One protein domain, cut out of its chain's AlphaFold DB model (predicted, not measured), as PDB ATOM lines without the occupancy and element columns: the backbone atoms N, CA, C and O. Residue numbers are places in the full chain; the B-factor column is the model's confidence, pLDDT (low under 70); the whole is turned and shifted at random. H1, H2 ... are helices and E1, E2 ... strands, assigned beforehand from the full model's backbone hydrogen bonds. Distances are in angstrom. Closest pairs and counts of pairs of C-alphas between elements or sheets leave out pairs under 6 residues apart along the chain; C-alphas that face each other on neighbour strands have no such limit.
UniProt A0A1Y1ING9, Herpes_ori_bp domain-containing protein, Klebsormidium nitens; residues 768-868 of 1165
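Overview. This is residues 768 to 868 of the 1165 residues of the protein "Herpes_ori_bp domain-containing protein" of Klebsormidium nitens (UniProt A0A1Y1ING9). A strongly twisted sheet of five strands curls round one long helix, H2, which packs into the hollow of the sheet. The short helix H1 lies off the sheet toward the end where H2 begins, and two long loops, residues 812 to 829 and 845 to 862, reach toward the other end. The printed part has 101 residues, with H1, H2, E1, E2, E3, E4 and E5 in that order along the chain; the sheet order is E1 E2 E3 E4 E5, all antiparallel. The class is mixed, helices and strands, with 50 of the 101 residues in named elements, under half. The whole is compact, with a radius of gyration of the C-alphas of 13.5 A, yet elongated, spanning 40 by 23 by 22 A.

Along the chain. Start with the sheet and find C-alpha 801 at (157.168, 233.764, 278.371), where E1 begins; it runs to residue 805. E2 is residues 808 to 811, E3 residues 830 to 834, over 13.5 A, and E4 residues 839 to 844, over 16.9 A. E5, residues 863 to 867, ends at C-alpha 867, at (172.536, 227.057, 272.315). For H2, residues 779 to 796, look from C-alpha 779 at (166.950, 217.971, 289.958) along 26.1 A. H1, residues 768 to 774, covers 10.1 A.

Arrangement. The strands form a meander, each the antiparallel neighbour of the one before, with E1 and E5 as edge strands. In the hairpin of E1 and E2, look at N 802 and O 810, 2.8 A apart; in that of E2 and E3, at N 830 and O 809, 2.8 A. In the hairpin of E3 and E4, N 833 and O 841 are 2.8 A apart; in that of E4 and E5, N 863 and O 842 are 2.8 A apart. These pairs are within hydrogen-bond range. H2 is on the sheet, which curls round its residues 785 to 796, in two layers, a helix on one face of a sheet. The closest C-alphas of H2 and E1 are those of Arg 794 and Ala 801, 5.7 A; of H2 and E5, those of Leu 792 and Leu 865, 5.8 A. H1 is not on the sheet and is apart from H2. Every O i to N i+4 pair is within hydrogen-bond range in H1, and 13 of 14 in H2.

Size, cuts and confidence. The two C-alphas farthest apart are those of Thr 778 and Glu 850, 40.8 A. The printed part has no cut. The links E2 to E3 and E4 to E5 are long. The mean pLDDT of the printed part is 74.5; residues 768 to 784, 825 to 827, 835 to 838, 849 to 854 and 868 are under 70.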
ATOM      1  N   GLN A 768     156.801 211.696 279.883       39.44
ATOM      2  CA  GLN A 768     157.762 211.193 280.874       39.44
ATOM      3  C   GLN A 768     158.801 210.217 280.286       39.44
ATOM      4  O   GLN A 768     159.892 210.080 280.838       39.44
ATOM      5  N   HIS A 769     158.488 209.537 279.174       38.41
ATOM      6  CA  HIS A 769     159.437 208.635 278.515       38.41
ATOM      7  C   HIS A 769     160.563 209.383 277.783       38.41
ATOM      8  O   HIS A 769     161.696 208.910 277.782       38.41
ATOM      9  N   MET A 770     160.285 210.571 277.224       36.19
ATOM     10  CA  MET A 770     161.329 211.417 276.627       36.19
ATOM     11  C   MET A 770     162.268 211.967 277.703       36.19
ATOM     12  O   MET A 770     163.481 211.938 277.521       36.19
ATOM     13  N   THR A 771     161.726 212.388 278.851       43.41
ATOM     14  CA  THR A 771     162.534 212.822 280.000       43.41
ATOM     15  C   THR A 771     163.425 211.682 280.515       43.41
ATOM     16  O   THR A 771     164.585 211.920 280.827       43.41
ATOM     17  N   ARG A 772     162.942 210.430 280.539       38.91
ATOM     18  CA  ARG A 772     163.750 209.267 280.962       38.91
ATOM     19  C   ARG A 772     164.873 208.873 279.998       38.91
ATOM     20  O   ARG A 772     165.936 208.494 280.469       38.91
ATOM     21  N   GLU A 773     164.652 208.921 278.685       37.38
ATOM     22  CA  GLU A 773     165.666 208.490 277.702       37.38
ATOM     23  C   GLU A 773     166.619 209.619 277.280       37.38
ATOM     24  O   GLU A 773     167.780 209.356 276.978       37.38
ATOM     25  N   GLY A 774     166.154 210.872 277.276       37.59
ATOM     26  CA  GLY A 774     166.979 212.040 276.955       37.59
ATOM     27  C   GLY A 774     167.640 212.704 278.164       37.59
ATOM     28  O   GLY A 774     168.489 213.574 277.977       37.59
ATOM     29  N   THR A 775     167.240 212.364 279.398       41.31
ATOM     30  CA  THR A 775     167.720 213.064 280.597       41.31
ATOM     31  C   THR A 775     167.984 212.110 281.772       41.31
ATOM     32  O   THR A 775     167.110 211.800 282.576       41.31
ATOM     33  N   GLY A 776     169.251 211.731 281.947       34.22
ATOM     34  CA  GLY A 776     169.794 211.339 283.255       34.22
ATOM     35  C   GLY A 776     170.019 212.562 284.155       34.22
ATOM     36  O   GLY A 776     171.069 212.681 284.770       34.22
ATOM     37  N   ARG A 777     169.093 213.534 284.152       47.72
ATOM     38  CA  ARG A 777     169.249 214.805 284.875       47.72
ATOM     39  C   ARG A 777     168.841 214.634 286.333       47.72
ATOM     40  O   ARG A 777     167.690 214.309 286.628       47.72
ATOM     41  N   THR A 778     169.751 214.971 287.234       39.47
ATOM     42  CA  THR A 778     169.419 215.309 288.621       39.47
ATOM     43  C   THR A 778     168.546 216.573 288.693       39.47
ATOM     44  O   THR A 778     168.501 217.361 287.736       39.47
ATOM     45  N   PRO A 779     167.832 216.810 289.813       42.66
ATOM     46  CA  PRO A 779     166.950 217.971 289.958       42.66
ATOM     47  C   PRO A 779     167.647 219.324 289.731       42.66
ATOM     48  O   PRO A 779     167.046 220.220 289.135       42.66
ATOM     49  N   GLN A 780     168.911 219.454 290.149       39.31
ATOM     50  CA  GLN A 780     169.743 220.647 289.954       39.31
ATOM     51  C   GLN A 780     170.000 220.910 288.463       39.31
ATOM     52  O   GLN A 780     169.646 221.973 287.951       39.31
ATOM     53  N   ASN A 781     170.535 219.916 287.744       49.97
ATOM     54  CA  ASN A 781     170.827 220.018 286.311       49.97
ATOM     55  C   ASN A 781     169.558 220.249 285.470       49.97
ATOM     56  O   ASN A 781     169.583 220.953 284.458       49.97
ATOM     57  N   GLY A 782     168.412 219.732 285.922       65.25
ATOM     58  CA  GLY A 782     167.110 220.058 285.344       65.25
ATOM     59  C   GLY A 782     166.735 221.542 285.437       65.25
ATOM     60  O   GLY A 782     166.087 222.045 284.521       65.25
ATOM     61  N   ALA A 783     167.099 222.242 286.517       67.00
ATOM     62  CA  ALA A 783     166.737 223.648 286.724       67.00
ATOM     63  C   ALA A 783     167.549 224.607 285.835       67.00
ATOM     64  O   ALA A 783     166.964 225.521 285.255       67.00
ATOM     65  N   PHE A 784     168.855 224.360 285.664       65.19
ATOM     66  CA  PHE A 784     169.708 225.136 284.752       65.19
ATOM     67  C   PHE A 784     169.142 225.151 283.323       65.19
ATOM     68  O   PHE A 784     168.865 226.218 282.772       65.19
ATOM     69  N   VAL A 785     168.894 223.966 282.752       73.25
ATOM     70  CA  VAL A 785     168.420 223.842 281.366       73.25
ATOM     71  C   VAL A 785     167.086 224.571 281.163       73.25
ATOM     72  O   VAL A 785     166.917 225.252 280.153       73.25
ATOM     73  N   ARG A 786     166.152 224.500 282.125       84.75
ATOM     74  CA  ARG A 786     164.858 225.199 282.019       84.75
ATOM     75  C   ARG A 786     164.982 226.716 282.159       84.75
ATOM     76  O   ARG A 786     164.299 227.428 281.427       84.75
ATOM     77  N   ALA A 787     165.882 227.213 283.010       82.62
ATOM     78  CA  ALA A 787     166.155 228.646 283.117       82.62
ATOM     79  C   ALA A 787     166.696 229.220 281.793       82.62
ATOM     80  O   ALA A 787     166.176 230.223 281.307       82.62
ATOM     81  N   ARG A 788     167.661 228.537 281.158       83.44
ATOM     82  CA  ARG A 788     168.215 228.943 279.853       83.44
ATOM     83  C   ARG A 788     167.199 228.810 278.711       83.44
ATOM     84  O   ARG A 788     167.116 229.694 277.863       83.44
ATOM     85  N   MET A 789     166.365 227.764 278.716       89.88
ATOM     86  CA  MET A 789     165.229 227.640 277.788       89.88
ATOM     87  C   MET A 789     164.239 228.805 277.914       89.88
ATOM     88  O   MET A 789     163.770 229.312 276.898       89.88
ATOM     89  N   LEU A 790     163.920 229.226 279.141       92.06
ATOM     90  CA  LEU A 790     163.026 230.356 279.398       92.06
ATOM     91  C   LEU A 790     163.658 231.695 278.993       92.06
ATOM     92  O   LEU A 790     162.959 232.552 278.458       92.06
ATOM     93  N   GLN A 791     164.960 231.867 279.225       87.00
ATOM     94  CA  GLN A 791     165.710 233.041 278.784       87.00
ATOM     95  C   GLN A 791     165.627 233.193 277.255       87.00
ATOM     96  O   GLN A 791     165.066 234.174 276.769       87.00
ATOM     97  N   LEU A 792     166.070 232.176 276.507       87.62
ATOM     98  CA  LEU A 792     166.071 232.217 275.043       87.62
ATOM     99  C   LEU A 792     164.657 232.327 274.452       87.62
ATOM    100  O   LEU A 792     164.470 232.981 273.429       87.62
ATOM    101  N   LEU A 793     163.638 231.738 275.098       92.00
ATOM    102  CA  LEU A 793     162.240 231.971 274.719       92.00
ATOM    103  C   LEU A 793     161.890 233.462 274.743       92.00
ATOM    104  O   LEU A 793     161.296 233.944 273.783       92.00
ATOM    105  N   ARG A 794     162.264 234.186 275.803       93.12
ATOM    106  CA  ARG A 794     161.971 235.623 275.948       93.12
ATOM    107  C   ARG A 794     162.751 236.484 274.964       93.12
ATOM    108  O   ARG A 794     162.193 237.418 274.403       93.12
ATOM    109  N   GLU A 795     164.018 236.157 274.746       88.81
ATOM    110  CA  GLU A 795     164.925 236.929 273.888       88.81
ATOM    111  C   GLU A 795     164.653 236.735 272.390       88.81
ATOM    112  O   GLU A 795     164.925 237.637 271.597       88.81
ATOM    113  N   ARG A 796     164.142 235.564 271.985       88.38
ATOM    114  CA  ARG A 796     164.103 235.147 270.570       88.38
ATOM    115  C   ARG A 796     162.703 234.863 270.017       88.38
ATOM    116  O   ARG A 796     162.595 234.638 268.813       88.38
ATOM    117  N   LEU A 797     161.656 234.800 270.851       89.62
ATOM    118  CA  LEU A 797     160.329 234.352 270.400       89.62
ATOM    119  C   LEU A 797     159.126 234.997 271.116       89.62
ATOM    120  O   LEU A 797     158.249 235.535 270.454       89.62
ATOM    121  N   HIS A 798     159.062 234.902 272.444       92.81
ATOM    122  CA  HIS A 798     157.906 235.265 273.268       92.81
ATOM    123  C   HIS A 798     158.362 236.045 274.518       92.81
ATOM    124  O   HIS A 798     158.606 235.429 275.562       92.81
ATOM    125  N   PRO A 799     158.530 237.382 274.448       92.75
ATOM    126  CA  PRO A 799     159.044 238.205 275.550       92.75
ATOM    127  C   PRO A 799     158.320 238.027 276.892       92.75
ATOM    128  O   PRO A 799     158.959 238.064 277.947       92.75
ATOM    129  N   THR A 800     157.010 237.764 276.879       92.81
ATOM    130  CA  THR A 800     156.213 237.494 278.089       92.81
ATOM    131  C   THR A 800     156.195 236.018 278.517       92.81
ATOM    132  O   THR A 800     155.339 235.614 279.311       92.81
ATOM    133  N   ALA A 801     157.128 235.186 278.037       93.81
ATOM    134  CA  ALA A 801     157.168 233.764 278.371       93.81
ATOM    135  C   ALA A 801     157.378 233.472 279.871       93.81
ATOM    136  O   ALA A 801     158.042 234.220 280.599       93.81
ATOM    137  N   TYR A 802     156.857 232.333 280.330       93.25
ATOM    138  CA  TYR A 802     156.999 231.785 281.680       93.25
ATOM    139  C   TYR A 802     157.031 230.242 281.670       93.25
ATOM    140  O   TYR A 802     156.577 229.597 280.723       93.25
ATOM    141  N   GLU A 803     157.593 229.640 282.724       92.06
ATOM    142  CA  GLU A 803     157.590 228.183 282.939       92.06
ATOM    143  C   GLU A 803     156.219 227.741 283.479       92.06
ATOM    144  O   GLU A 803     155.755 228.248 284.497       92.06
ATOM    145  N   GLU A 804     155.570 226.793 282.800       87.19
ATOM    146  CA  GLU A 804     154.295 226.189 283.232       87.19
ATOM    147  C   GLU A 804     154.516 224.807 283.879       87.19
ATOM    148  O   GLU A 804     153.676 224.301 284.621       87.19
ATOM    149  N   GLY A 805     155.660 224.172 283.606       79.81
ATOM    150  CA  GLY A 805     156.033 222.886 284.186       79.81
ATOM    151  C   GLY A 805     157.299 222.299 283.552       79.81
ATOM    152  O   GLY A 805     157.952 222.964 282.748       79.81
ATOM    153  N   PRO A 806     157.651 221.038 283.864       70.62
ATOM    154  CA  PRO A 806     158.845 220.395 283.317       70.62
ATOM    155  C   PRO A 806     158.806 220.372 281.784       70.62
ATOM    156  O   PRO A 806     157.872 219.839 281.182       70.62
ATOM    157  N   ASP A 807     159.819 221.000 281.182       73.00
ATOM    158  CA  ASP A 807     160.002 221.231 279.742       73.00
ATOM    159  C   ASP A 807     158.831 221.974 279.042       73.00
ATOM    160  O   ASP A 807     158.783 222.040 277.809       73.00
ATOM    161  N   ARG A 808     157.892 222.564 279.807       86.12
ATOM    162  CA  ARG A 808     156.680 223.256 279.328       86.12
ATOM    163  C   ARG A 808     156.711 224.746 279.635       86.12
ATOM    164  O   ARG A 808     156.895 225.158 280.781       86.12
ATOM    165  N   PHE A 809     156.397 225.536 278.619       92.06
ATOM    166  CA  PHE A 809     156.411 226.990 278.689       92.06
ATOM    167  C   PHE A 809     155.138 227.566 278.071       92.06
ATOM    168  O   PHE A 809     154.488 226.937 277.232       92.06
ATOM    169  N   ASN A 810     154.778 228.765 278.498       91.88
ATOM    170  CA  ASN A 810     153.631 229.516 277.999       91.88
ATOM    171  C   ASN A 810     153.991 231.013 278.026       91.88
ATOM    172  O   ASN A 810     155.113 231.348 278.392       91.88
ATOM    173  N   TYR A 811     153.098 231.902 277.608       91.56
ATOM    174  CA  TYR A 811     153.344 233.349 277.528       91.56
ATOM    175  C   TYR A 811     152.050 234.127 277.793       91.56
ATOM    176  O   TYR A 811     150.959 233.555 277.692       91.56
ATOM    177  N   PHE A 812     152.157 235.388 278.218       88.12
ATOM    178  CA  PHE A 812     150.999 236.171 278.667       88.12
ATOM    179  C   PHE A 812     150.337 236.959 277.536       88.12
ATOM    180  O   PHE A 812     149.112 236.903 277.410       88.12
ATOM    181  N   ASP A 813     151.115 237.671 276.720       87.56
ATOM    182  CA  ASP A 813     150.571 238.462 275.618       87.56
ATOM    183  C   ASP A 813     150.282 237.573 274.403       87.56
ATOM    184  O   ASP A 813     151.178 237.110 273.700       87.56
ATOM    185  N   ARG A 814     148.995 237.330 274.146       85.75
ATOM    186  CA  ARG A 814     148.540 236.502 273.021       85.75
ATOM    187  C   ARG A 814     148.680 237.181 271.662       85.75
ATOM    188  O   ARG A 814     148.538 236.485 270.659       85.75
ATOM    189  N   LEU A 815     148.978 238.483 271.622       85.31
ATOM    190  CA  LEU A 815     149.297 239.217 270.396       85.31
ATOM    191  C   LEU A 815     150.743 238.982 269.928       85.31
ATOM    192  O   LEU A 815     151.053 239.305 268.782       85.31
ATOM    193  N   GLU A 816     151.610 238.390 270.760       87.62
ATOM    194  CA  GLU A 816     152.945 237.950 270.339       87.62
ATOM    195  C   GLU A 816     152.835 236.895 269.218       87.62
ATOM    196  O   GLU A 816     152.289 235.807 269.445       87.62
ATOM    197  N   PRO A 817     153.362 237.161 268.008       85.56
ATOM    198  CA  PRO A 817     153.346 236.180 266.936       85.56
ATOM    199  C   PRO A 817     154.327 235.045 267.244       85.56
ATOM    200  O   PRO A 817     155.510 235.258 267.495       85.56
ATOM    201  N   CYS A 818     153.850 233.805 267.163       87.12
ATOM    202  CA  CYS A 818     154.717 232.632 267.194       87.12
ATOM    203  C   CYS A 818     155.566 232.548 265.902       87.12
ATOM    204  O   CYS A 818     155.258 233.214 264.915       87.12
ATOM    205  N   TYR A 819     156.558 231.649 265.848       85.50
ATOM    206  CA  TYR A 819     157.558 231.463 264.765       85.50
ATOM    207  C   TYR A 819     157.016 231.042 263.374       85.50
ATOM    208  O   TYR A 819     157.738 230.508 262.530       85.50
ATOM    209  N   THR A 820     155.720 231.219 263.144       82.00
ATOM    210  CA  THR A 820     155.010 231.014 261.871       82.00
ATOM    211  C   THR A 820     154.178 232.247 261.490       82.00
ATOM    212  O   THR A 820     153.245 232.137 260.694       82.00
ATOM    213  N   ASP A 821     154.495 233.393 262.100       82.19
ATOM    214  CA  ASP A 821     153.788 234.674 262.004       82.19
ATOM    215  C   ASP A 821     152.305 234.553 262.382       82.19
ATOM    216  O   ASP A 821     151.419 235.099 261.726       82.19
ATOM    217  N   ARG A 822     152.035 233.770 263.438       82.38
ATOM    218  CA  ARG A 822     150.683 233.460 263.922       82.38
ATOM    219  C   ARG A 822     150.463 233.914 265.352       82.38
ATOM    220  O   ARG A 822     151.148 233.458 266.265       82.38
ATOM    221  N   ILE A 823     149.420 234.712 265.520       84.44
ATOM    222  CA  ILE A 823     148.781 235.029 266.797       84.44
ATOM    223  C   ILE A 823     147.993 233.795 267.277       84.44
ATOM    224  O   ILE A 823     147.498 233.005 266.464       84.44
ATOM    225  N   HIS A 824     147.917 233.569 268.590       79.00
ATOM    226  CA  HIS A 824     147.302 232.366 269.168       79.00
ATOM    227  C   HIS A 824     146.299 232.727 270.272       79.00
ATOM    228  O   HIS A 824     146.673 232.980 271.410       79.00
ATOM    229  N   GLU A 825     145.006 232.690 269.938       67.06
ATOM    230  CA  GLU A 825     143.896 233.131 270.806       67.06
ATOM    231  C   GLU A 825     143.687 232.286 272.079       67.06
ATOM    232  O   GLU A 825     143.018 232.715 273.014       67.06
ATOM    233  N   ASN A 826     144.234 231.069 272.121       64.56
ATOM    234  CA  ASN A 826     144.039 230.107 273.208       64.56
ATOM    235  C   ASN A 826     145.266 230.018 274.133       64.56
ATOM    236  O   ASN A 826     146.352 230.494 273.802       64.56
ATOM    237  N   HIS A 827     145.121 229.317 275.265       67.06
ATOM    238  CA  HIS A 827     146.242 228.868 276.104       67.06
ATOM    239  C   HIS A 827     147.138 227.886 275.329       67.06
ATOM    240  O   HIS A 827     147.019 226.666 275.445       67.06
ATOM    241  N   GLN A 828     148.006 228.427 274.477       71.31
ATOM    242  CA  GLN A 828     148.776 227.652 273.520       71.31
ATOM    243  C   GLN A 828     150.161 227.330 274.075       71.31
ATOM    244  O   GLN A 828     151.126 228.064 273.874       71.31
ATOM    245  N   ASN A 829     150.256 226.183 274.742       79.94
ATOM    246  CA  ASN A 829     151.502 225.722 275.337       79.94
ATOM    247  C   ASN A 829     152.609 225.506 274.289       79.94
ATOM    248  O   ASN A 829     152.369 225.030 273.168       79.94
ATOM    249  N   LEU A 830     153.831 225.792 274.731       87.56
ATOM    250  CA  LEU A 830     155.109 225.510 274.092       87.56
ATOM    251  C   LEU A 830     155.808 224.376 274.864       87.56
ATOM    252  O   LEU A 830     155.594 224.186 276.063       87.56
ATOM    253  N   THR A 831     156.698 223.648 274.196       88.00
ATOM    254  CA  THR A 831     157.734 222.841 274.871       88.00
ATOM    255  C   THR A 831     159.097 223.193 274.313       88.00
ATOM    256  O   THR A 831     159.208 223.420 273.107       88.00
ATOM    257  N   CYS A 832     160.120 223.198 275.162       88.19
ATOM    258  CA  CYS A 832     161.502 223.376 274.722       88.19
ATOM    259  C   CYS A 832     162.271 222.062 274.847       88.19
ATOM    260  O   CYS A 832     162.124 221.324 275.817       88.19
ATOM    261  N   HIS A 833     163.089 221.766 273.840       81.56
ATOM    262  CA  HIS A 833     163.799 220.499 273.691       81.56
ATOM    263  C   HIS A 833     165.294 220.777 273.582       81.56
ATOM    264  O   HIS A 833     165.715 221.524 272.700       81.56
ATOM    265  N   LEU A 834     166.086 220.172 274.470       77.25
ATOM    266  CA  LEU A 834     167.546 220.170 274.376       77.25
ATOM    267  C   LEU A 834     167.984 218.959 273.549       77.25
ATOM    268  O   LEU A 834     167.560 217.834 273.819       77.25
ATOM    269  N   THR A 835     168.840 219.186 272.563       65.56
ATOM    270  CA  THR A 835     169.457 218.131 271.745       65.56
ATOM    271  C   THR A 835     170.810 217.682 272.322       65.56
ATOM    272  O   THR A 835     171.398 218.416 273.116       65.56
ATOM    273  N   PRO A 836     171.344 216.502 271.937       53.16
ATOM    274  CA  PRO A 836     172.634 216.015 272.443       53.16
ATOM    275  C   PRO A 836     173.834 216.924 272.136       53.16
ATOM    276  O   PRO A 836     174.833 216.857 272.837       53.16
ATOM    277  N   ASN A 837     173.741 217.779 271.112       51.78
ATOM    278  CA  ASN A 837     174.741 218.791 270.765       51.78
ATOM    279  C   ASN A 837     174.395 220.179 271.338       51.78
ATOM    280  O   ASN A 837     174.593 221.190 270.671       51.78
ATOM    281  N   SER A 838     173.834 220.220 272.551       64.12
ATOM    282  CA  SER A 838     173.529 221.429 273.338       64.12
ATOM    283  C   SER A 838     172.579 222.462 272.709       64.12
ATOM    284  O   SER A 838     172.344 223.508 273.312       64.12
ATOM    285  N   LYS A 839     171.964 222.179 271.552       73.56
ATOM    286  CA  LYS A 839     171.049 223.110 270.871       73.56
ATOM    287  C   LYS A 839     169.638 223.047 271.454       73.56
ATOM    288  O   LYS A 839     169.118 221.943 271.671       73.56
ATOM    289  N   ILE A 840     169.008 224.203 271.658       81.44
ATOM    290  CA  ILE A 840     167.664 224.347 272.232       81.44
ATOM    291  C   ILE A 840     166.649 224.702 271.133       81.44
ATOM    292  O   ILE A 840     166.868 225.603 270.323       81.44
ATOM    293  N   TYR A 841     165.506 224.008 271.124       85.56
ATOM    294  CA  TYR A 841     164.416 224.239 270.170       85.56
ATOM    295  C   TYR A 841     163.056 224.385 270.858       85.56
ATOM    296  O   TYR A 841     162.680 223.524 271.655       85.56
ATOM    297  N   ALA A 842     162.283 225.405 270.489       90.38
ATOM    298  CA  ALA A 842     160.873 225.549 270.846       90.38
ATOM    299  C   ALA A 842     159.966 224.770 269.879       90.38
ATOM    300  O   ALA A 842     160.165 224.778 268.664       90.38
ATOM    301  N   LEU A 843     158.915 224.147 270.411       88.69
ATOM    302  CA  LEU A 843     157.839 223.525 269.644       88.69
ATOM    303  C   LEU A 843     156.482 223.999 270.175       88.69
ATOM    304  O   LEU A 843     156.093 223.670 271.299       88.69
ATOM    305  N   CYS A 844     155.753 224.738 269.343       87.31
ATOM    306  CA  CYS A 844     154.368 225.120 269.589       87.31
ATOM    307  C   CYS A 844     153.422 223.962 269.250       87.31
ATOM    308  O   CYS A 844     153.547 223.328 268.201       87.31
ATOM    309  N   PHE A 845     152.443 223.691 270.118       84.50
ATOM    310  CA  PHE A 845     151.464 222.624 269.884       84.50
ATOM    311  C   PHE A 845     150.300 223.011 268.962       84.50
ATOM    312  O   PHE A 845     149.462 222.147 268.701       84.50
ATOM    313  N   CYS A 846     150.245 224.247 268.450       78.75
ATOM    314  CA  CYS A 846     149.110 224.717 267.660       78.75
ATOM    315  C   CYS A 846     148.879 223.845 266.418       78.75
ATOM    316  O   CYS A 846     149.775 223.642 265.588       78.75
ATOM    317  N   THR A 847     147.654 223.330 266.317       76.56
ATOM    318  CA  THR A 847     147.153 222.529 265.195       76.56
ATOM    319  C   THR A 847     146.280 223.325 264.232       76.56
ATOM    320  O   THR A 847     145.942 222.782 263.183       76.56
ATOM    321  N   ASN A 848     145.914 224.576 264.548       70.50
ATOM    322  CA  ASN A 848     145.234 225.430 263.576       70.50
ATOM    323  C   ASN A 848     146.199 225.766 262.417       70.50
ATOM    324  O   ASN A 848     147.422 225.806 262.591       70.50
ATOM    325  N   VAL A 849     145.644 225.965 261.226       69.75
ATOM    326  CA  VAL A 849     146.345 226.396 260.008       69.75
ATOM    327  C   VAL A 849     145.966 227.815 259.577       69.75
ATOM    328  O   VAL A 849     146.682 228.425 258.790       69.75
ATOM    329  N   GLU A 850     144.879 228.354 260.121       66.69
ATOM    330  CA  GLU A 850     144.398 229.708 259.851       66.69
ATOM    331  C   GLU A 850     145.295 230.770 260.522       66.69
ATOM    332  O   GLU A 850     145.945 230.509 261.536       66.69
ATOM    333  N   GLY A 851     145.322 231.984 259.957       62.88
ATOM    334  CA  GLY A 851     145.859 233.171 260.636       62.88
ATOM    335  C   GLY A 851     147.376 233.420 260.580       62.88
ATOM    336  O   GLY A 851     147.879 234.104 261.465       62.88
ATOM    337  N   GLY A 852     148.123 232.910 259.588       63.41
ATOM    338  CA  GLY A 852     149.526 233.325 259.378       63.41
ATOM    339  C   GLY A 852     150.199 232.763 258.121       63.41
ATOM    340  O   GLY A 852     149.608 231.966 257.395       63.41
ATOM    341  N   GLY A 853     151.445 233.177 257.867       62.22
ATOM    342  CA  GLY A 853     152.153 233.042 256.579       62.22
ATOM    343  C   GLY A 853     152.634 231.640 256.166       62.22
ATOM    344  O   GLY A 853     153.439 231.513 255.248       62.22
ATOM    345  N   SER A 854     152.172 230.577 256.828       65.00
ATOM    346  CA  SER A 854     152.567 229.186 256.569       65.00
ATOM    347  C   SER A 854     151.331 228.299 256.462       65.00
ATOM    348  O   SER A 854     150.486 228.327 257.350       65.00
ATOM    349  N   GLU A 855     151.248 227.447 255.436       70.38
ATOM    350  CA  GLU A 855     150.139 226.489 255.277       70.38
ATOM    351  C   GLU A 855     150.200 225.326 256.288       70.38
ATOM    352  O   GLU A 855     149.184 224.711 256.609       70.38
ATOM    353  N   SER A 856     151.386 225.003 256.821       71.38
ATOM    354  CA  SER A 856     151.544 223.913 257.792       71.38
ATOM    355  C   SER A 856     151.255 224.378 259.231       71.38
ATOM    356  O   SER A 856     151.593 225.512 259.580       71.38
ATOM    357  N   PRO A 857     150.647 223.544 260.103       76.38
ATOM    358  CA  PRO A 857     150.401 223.911 261.498       76.38
ATOM    359  C   PRO A 857     151.712 224.004 262.292       76.38
ATOM    360  O   PRO A 857     152.652 223.255 262.007       76.38
ATOM    361  N   CYS A 858     151.784 224.882 263.301       78.44
ATOM    362  CA  CYS A 858     153.028 225.245 264.004       78.44
ATOM    363  C   CYS A 858     153.827 224.022 264.487       78.44
ATOM    364  O   CYS A 858     155.043 223.961 264.323       78.44
ATOM    365  N   ARG A 859     153.120 222.989 264.962       79.75
ATOM    366  CA  ARG A 859     153.675 221.712 265.449       79.75
ATOM    367  C   ARG A 859     154.446 220.880 264.400       79.75
ATOM    368  O   ARG A 859     155.020 219.848 264.740       79.75
ATOM    369  N   THR A 860     154.455 221.285 263.127       72.81
ATOM    370  CA  THR A 860     155.218 220.625 262.042       72.81
ATOM    371  C   THR A 860     156.676 221.071 261.935       72.81
ATOM    372  O   THR A 860     157.464 220.386 261.282       72.81
ATOM    373  N   LYS A 861     157.045 222.185 262.575       74.81
ATOM    374  CA  LYS A 861     158.410 222.726 262.622       74.81
ATOM    375  C   LYS A 861     158.752 223.055 264.074       74.81
ATOM    376  O   LYS A 861     157.887 223.528 264.805       74.81
ATOM    377  N   ALA A 862     159.996 222.831 264.482       81.44
ATOM    378  CA  ALA A 862     160.524 223.396 265.719       81.44
ATOM    379  C   ALA A 862     161.364 224.630 265.369       81.44
ATOM    380  O   ALA A 862     162.028 224.649 264.331       81.44
ATOM    381  N   PHE A 863     161.325 225.645 266.222       83.81
ATOM    382  CA  PHE A 863     162.109 226.866 266.086       83.81
ATOM    383  C   PHE A 863     163.387 226.739 266.907       83.81
ATOM    384  O   PHE A 863     163.328 226.388 268.083       83.81
ATOM    385  N   TYR A 864     164.539 226.984 266.289       85.94
ATOM    386  CA  TYR A 864     165.817 227.023 266.996       85.94
ATOM    387  C   TYR A 864     165.875 228.294 267.845       85.94
ATOM    388  O   TYR A 864     165.736 229.391 267.311       85.94
ATOM    389  N   LEU A 865     166.047 228.132 269.156       83.69
ATOM    390  CA  LEU A 865     166.132 229.243 270.102       83.69
ATOM    391  C   LEU A 865     167.571 229.725 270.317       83.69
ATOM    392  O   LEU A 865     167.767 230.863 270.714       83.69
ATOM    393  N   GLY A 866     168.567 228.875 270.083       79.25
ATOM    394  CA  GLY A 866     169.959 229.141 270.439       79.25
ATOM    395  C   GLY A 866     170.589 227.925 271.104       79.25
ATOM    396  O   GLY A 866     169.986 226.846 271.168       79.25
ATOM    397  N   ASP A 867     171.799 228.106 271.617       76.50
ATOM    398  CA  ASP A 867     172.536 227.057 272.315       76.50
ATOM    399  C   ASP A 867     172.468 227.227 273.837       76.50
ATOM    400  O   ASP A 867     172.331 228.331 274.375       76.50
ATOM    401  N   LEU A 868     172.554 226.098 274.548       69.19
ATOM    402  CA  LEU A 868     172.578 226.040 276.015       69.19
ATOM    403  C   LEU A 868     173.697 226.917 276.602       69.19
ATOM    404  O   LEU A 868     173.516 227.487 277.673       69.19
TER     405      LEU A 868